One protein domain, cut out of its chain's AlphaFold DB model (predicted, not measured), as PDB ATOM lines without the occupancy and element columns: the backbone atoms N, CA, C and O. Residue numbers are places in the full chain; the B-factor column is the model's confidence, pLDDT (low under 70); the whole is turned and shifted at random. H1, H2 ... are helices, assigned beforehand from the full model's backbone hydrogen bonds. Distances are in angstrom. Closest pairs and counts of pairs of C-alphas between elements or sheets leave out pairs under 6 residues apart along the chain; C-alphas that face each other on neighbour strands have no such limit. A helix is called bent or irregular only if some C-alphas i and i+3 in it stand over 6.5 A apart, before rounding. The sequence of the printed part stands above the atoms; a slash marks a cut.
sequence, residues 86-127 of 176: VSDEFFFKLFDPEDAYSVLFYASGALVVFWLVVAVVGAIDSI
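What this domain is: This is residues 86 to 127 of the 176 residues of the protein "CAAD domain-containing protein" of Populus davidiana (UniProt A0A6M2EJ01). Two helices of unequal length make an L: the short H1 meets the long H2 near its beginning, at a corner, and H2 runs on from there as a long free arm. Residues 105 to 127, of which 105 to 124 belong to H2, stick out with no other part beside them. The printed part has 42 residues with two named helices, H1 then H2, and no named strand; the class is all helix. It is extended, with a radius of gyration of the C-alphas of 15.2 A and spans of 45 by 21 by 5 A.

How they stand to each other: H1, residues 86 to 94, is joined by a tight link of 2 residues to H2, residues 97 to 124. The two are close but not clearly touching, with 2 pairs of C-alphas within 8 A; the closest C-alphas, those of Leu 94 and Ala 100, are 6.4 A apart. Their lines are about perpendicular, at 77 degrees. In H1 every O i to N i+4 pair is within hydrogen-bond range; in H2, 22 of 24 are.

Where its parts are: H1 begins at C-alpha 86, (-2.365, 39.692, 47.813), and measures 12.4 A from first to last C-alpha. H2 measures 40.1 A and ends at C-alpha 124, (11.244, 27.389, 13.000). H2 is irregular: C-alphas 98 and 101 are 7.1 A apart.

The domain as a whole: The two C-alphas farthest apart, those of Glu 98 and Ile 127, are 45.6 A apart. The printed part has no cut. The mean pLDDT of the printed part is 84.9, and residues 126 to 127 are under 70.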
ATOM      1  N   VAL A  86      -3.674  39.437  48.436       74.44
ATOM      2  CA  VAL A  86      -2.365  39.692  47.813       74.44
ATOM      3  C   VAL A  86      -2.501  40.018  46.324       74.44
ATOM      4  O   VAL A  86      -1.760  40.854  45.806       74.44
ATOM      5  N   SER A  87      -3.452  39.381  45.638       82.19
ATOM      6  CA  SER A  87      -3.736  39.655  44.228       82.19
ATOM      7  C   SER A  87      -4.307  41.061  44.060       82.19
ATOM      8  O   SER A  87      -3.788  41.840  43.264       82.19
ATOM      9  N   ASP A  88      -5.320  41.407  44.851       83.94
ATOM     10  CA  ASP A  88      -5.991  42.702  44.781       83.94
ATOM     11  C   ASP A  88      -5.026  43.856  45.088       83.94
ATOM     12  O   ASP A  88      -4.917  44.777  44.280       83.94
ATOM     13  N   GLU A  89      -4.238  43.785  46.170       80.69
ATOM     14  CA  GLU A  89      -3.214  44.805  46.468       80.69
ATOM     15  C   GLU A  89      -2.210  44.993  45.320       80.69
ATOM     16  O   GLU A  89      -1.809  46.120  45.018       80.69
ATOM     17  N   PHE A  90      -1.812  43.907  44.655       82.31
ATOM     18  CA  PHE A  90      -0.890  43.967  43.525       82.31
ATOM     19  C   PHE A  90      -1.527  44.629  42.299       82.31
ATOM     20  O   PHE A  90      -0.900  45.486  41.675       82.31
ATOM     21  N   PHE A  91      -2.774  44.283  41.963       82.25
ATOM     22  CA  PHE A  91      -3.493  44.894  40.846       82.25
ATOM     23  C   PHE A  91      -3.762  46.381  41.094       82.25
ATOM     24  O   PHE A  91      -3.460  47.196  40.225       82.25
ATOM     25  N   PHE A  92      -4.247  46.766  42.278       79.19
ATOM     26  CA  PHE A  92      -4.504  48.176  42.591       79.19
ATOM     27  C   PHE A  92      -3.234  49.025  42.495       79.19
ATOM     28  O   PHE A  92      -3.272  50.105  41.914       79.19
ATOM     29  N   LYS A  93      -2.096  48.489  42.947       76.56
ATOM     30  CA  LYS A  93      -0.792  49.159  42.879       76.56
ATOM     31  C   LYS A  93      -0.175  49.202  41.473       76.56
ATOM     32  O   LYS A  93       0.648  50.068  41.194       76.56
ATOM     33  N   LEU A  94      -0.531  48.272  40.580       77.62
ATOM     34  CA  LEU A  94      -0.072  48.269  39.179       77.62
ATOM     35  C   LEU A  94      -0.875  49.217  38.278       77.62
ATOM     36  O   LEU A  94      -0.364  49.651  37.243       77.62
ATOM     37  N   PHE A  95      -2.128  49.497  38.640       75.44
ATOM     38  CA  PHE A  95      -3.059  50.313  37.857       75.44
ATOM     39  C   PHE A  95      -3.224  51.743  38.390       75.44
ATOM     40  O   PHE A  95      -4.092  52.471  37.903       75.44
ATOM     41  N   ASP A  96      -2.376  52.174  39.329       82.38
ATOM     42  CA  ASP A  96      -2.302  53.573  39.748       82.38
ATOM     43  C   ASP A  96      -2.087  54.476  38.519       82.38
ATOM     44  O   ASP A  96      -1.143  54.264  37.759       82.38
ATOM     45  N   PRO A  97      -2.944  55.484  38.282       72.31
ATOM     46  CA  PRO A  97      -3.017  56.204  37.006       72.31
ATOM     47  C   PRO A  97      -1.730  56.957  36.640       72.31
ATOM     48  O   PRO A  97      -1.481  57.206  35.459       72.31
ATOM     49  N   GLU A  98      -0.915  57.286  37.643       78.44
ATOM     50  CA  GLU A  98       0.379  57.956  37.497       78.44
ATOM     51  C   GLU A  98       1.418  57.040  36.810       78.44
ATOM     52  O   GLU A  98       2.172  57.488  35.944       78.44
ATOM     53  N   ASP A  99       1.404  55.736  37.123       78.50
ATOM     54  CA  ASP A  99       2.349  54.732  36.609       78.50
ATOM     55  C   ASP A  99       1.711  53.759  35.600       78.50
ATOM     56  O   ASP A  99       2.419  53.104  34.827       78.50
ATOM     57  N   ALA A 100       0.377  53.708  35.533       85.31
ATOM     58  CA  ALA A 100      -0.390  52.806  34.679       85.31
ATOM     59  C   ALA A 100      -0.018  52.960  33.204       85.31
ATOM     60  O   ALA A 100       0.076  51.965  32.499       85.31
ATOM     61  N   TYR A 101       0.256  54.175  32.719       86.62
ATOM     62  CA  TYR A 101       0.700  54.372  31.333       86.62
ATOM     63  C   TYR A 101       2.046  53.703  31.049       86.62
ATOM     64  O   TYR A 101       2.203  53.052  30.014       86.62
ATOM     65  N   SER A 102       3.004  53.832  31.967       89.06
ATOM     66  CA  SER A 102       4.308  53.177  31.851       89.06
ATOM     67  C   SER A 102       4.146  51.661  31.917       89.06
ATOM     68  O   SER A 102       4.668  50.952  31.059       89.06
ATOM     69  N   VAL A 103       3.365  51.159  32.877       89.94
ATOM     70  CA  VAL A 103       3.082  49.726  33.043       89.94
ATOM     71  C   VAL A 103       2.362  49.160  31.820       89.94
ATOM     72  O   VAL A 103       2.774  48.124  31.313       89.94
ATOM     73  N   LEU A 104       1.358  49.849  31.275       90.44
ATOM     74  CA  LEU A 104       0.653  49.452  30.054       90.44
ATOM     75  C   LEU A 104       1.582  49.453  28.839       90.44
ATOM     76  O   LEU A 104       1.502  48.549  28.006       90.44
ATOM     77  N   PHE A 105       2.487  50.426  28.728       93.25
ATOM     78  CA  PHE A 105       3.466  50.467  27.645       93.25
ATOM     79  C   PHE A 105       4.469  49.312  27.741       93.25
ATOM     80  O   PHE A 105       4.723  48.631  26.750       93.25
ATOM     81  N   TYR A 106       4.995  49.024  28.933       93.19
ATOM     82  CA  TYR A 106       5.877  47.874  29.138       93.19
ATOM     83  C   TYR A 106       5.147  46.541  28.980       93.19
ATOM     84  O   TYR A 106       5.697  45.630  28.369       93.19
ATOM     85  N   ALA A 107       3.913  46.423  29.468       93.19
ATOM     86  CA  ALA A 107       3.100  45.218  29.343       93.19
ATOM     87  C   ALA A 107       2.739  44.942  27.882       93.19
ATOM     88  O   ALA A 107       2.927  43.827  27.401       93.19
ATOM     89  N   SER A 108       2.289  45.960  27.144       94.00
ATOM     90  CA  SER A 108       2.030  45.838  25.706       94.00
ATOM     91  C   SER A 108       3.313  45.562  24.923       94.00
ATOM     92  O   SER A 108       3.317  44.684  24.066       94.00
ATOM     93  N   GLY A 109       4.425  46.218  25.262       96.44
ATOM     94  CA  GLY A 109       5.736  45.939  24.679       96.44
ATOM     95  C   GLY A 109       6.187  44.498  24.918       96.44
ATOM     96  O   GLY A 109       6.585  43.811  23.979       96.44
ATOM     97  N   ALA A 110       6.057  44.005  26.150       95.88
ATOM     98  CA  ALA A 110       6.359  42.624  26.508       95.88
ATOM     99  C   ALA A 110       5.462  41.641  25.749       95.88
ATOM    100  O   ALA A 110       5.955  40.633  25.247       95.88
ATOM    101  N   LEU A 111       4.173  41.956  25.593       96.69
ATOM    102  CA  LEU A 111       3.230  41.131  24.845       96.69
ATOM    103  C   LEU A 111       3.583  41.069  23.353       96.69
ATOM    104  O   LEU A 111       3.552  39.993  22.764       96.69
ATOM    105  N   VAL A 112       3.971  42.195  22.748       96.44
ATOM    106  CA  VAL A 112       4.405  42.256  21.343       96.44
ATOM    107  C   VAL A 112       5.697  41.467  21.136       96.44
ATOM    108  O   VAL A 112       5.793  40.699  20.181       96.44
ATOM    109  N   VAL A 113       6.677  41.613  22.031       95.94
ATOM    110  CA  VAL A 113       7.926  40.837  21.980       95.94
ATOM    111  C   VAL A 113       7.632  39.350  22.132       95.94
ATOM    112  O   VAL A 113       8.126  38.548  21.345       95.94
ATOM    113  N   PHE A 114       6.794  38.976  23.096       95.75
ATOM    114  CA  PHE A 114       6.395  37.590  23.301       95.75
ATOM    115  C   PHE A 114       5.682  37.022  22.070       95.75
ATOM    116  O   PHE A 114       6.029  35.940  21.607       95.75
ATOM    117  N   TRP A 115       4.754  37.776  21.476       95.00
ATOM    118  CA  TRP A 115       4.074  37.392  20.238       95.00
ATOM    119  C   TRP A 115       5.055  37.200  19.078       95.00
ATOM    120  O   TRP A 115       4.958  36.216  18.347       95.00
ATOM    121  N   LEU A 116       6.043  38.088  18.943       91.75
ATOM    122  CA  LEU A 116       7.096  37.971  17.939       91.75
ATOM    123  C   LEU A 116       7.941  36.707  18.159       91.75
ATOM    124  O   LEU A 116       8.221  35.990  17.203       91.75
ATOM    125  N   VAL A 117       8.315  36.404  19.405       91.75
ATOM    126  CA  VAL A 117       9.061  35.184  19.751       91.75
ATOM    127  C   VAL A 117       8.241  33.942  19.411       91.75
ATOM    128  O   VAL A 117       8.762  33.039  18.762       91.75
ATOM    129  N   VAL A 118       6.955  33.915  19.772       90.12
ATOM    130  CA  VAL A 118       6.039  32.819  19.422       90.12
ATOM    131  C   VAL A 118       5.931  32.658  17.903       90.12
ATOM    132  O   VAL A 118       6.015  31.538  17.404       90.12
ATOM    133  N   ALA A 119       5.817  33.755  17.151       86.44
ATOM    134  CA  ALA A 119       5.773  33.724  15.691       86.44
ATOM    135  C   ALA A 119       7.078  33.188  15.071       86.44
ATOM    136  O   ALA A 119       7.035  32.396  14.131       86.44
ATOM    137  N   VAL A 120       8.239  33.576  15.608       84.00
ATOM    138  CA  VAL A 120       9.551  33.092  15.151       84.00
ATOM    139  C   VAL A 120       9.728  31.608  15.462       84.00
ATOM    140  O   VAL A 120      10.128  30.851  14.582       84.00
ATOM    141  N   VAL A 121       9.395  31.166  16.677       84.19
ATOM    142  CA  VAL A 121       9.455  29.747  17.065       84.19
ATOM    143  C   VAL A 121       8.499  28.910  16.210       84.19
ATOM    144  O   VAL A 121       8.892  27.852  15.724       84.19
ATOM    145  N   GLY A 122       7.295  29.417  15.924       79.94
ATOM    146  CA  GLY A 122       6.352  28.772  15.008       79.94
ATOM    147  C   GLY A 122       6.881  28.653  13.573       79.94
ATOM    148  O   GLY A 122       6.651  27.639  12.917       79.94
ATOM    149  N   ALA A 123       7.641  29.642  13.093       80.38
ATOM    150  CA  ALA A 123       8.299  29.589  11.784       80.38
ATOM    151  C   ALA A 123       9.487  28.606  11.739       80.38
ATOM    152  O   ALA A 123       9.812  28.084  10.672       80.38
ATOM    153  N   ILE A 124      10.140  28.355  12.879       73.69
ATOM    154  CA  ILE A 124      11.244  27.389  13.000       73.69
ATOM    155  C   ILE A 124      10.708  25.955  13.013       73.69
ATOM    156  O   ILE A 124      11.272  25.087  12.358       73.69
ATOM    157  N   ASP A 125       9.596  25.688  13.688       74.31
ATOM    158  CA  ASP A 125       9.028  24.331  13.715       74.31
ATOM    159  C   ASP A 125       8.444  23.895  12.348       74.31
ATOM    160  O   ASP A 125       8.174  22.723  12.109       74.31
ATOM    161  N   SER A 126       8.300  24.829  11.400       69.50
ATOM    162  CA  SER A 126       7.677  24.622  10.083       69.50
ATOM    163  C   SER A 126       8.646  24.673   8.881       69.50
ATOM    164  O   SER A 126       8.224  24.906   7.747       69.50
ATOM    165  N   ILE A 127       9.954  24.456   9.075       65.50
ATOM    166  CA  ILE A 127      10.983  24.781   8.061       65.50
ATOM    167  C   ILE A 127      10.853  23.970   6.753       65.50
ATOM    168  O   ILE A 127      10.949  22.742   6.744       65.50
TER     169      ILE A 127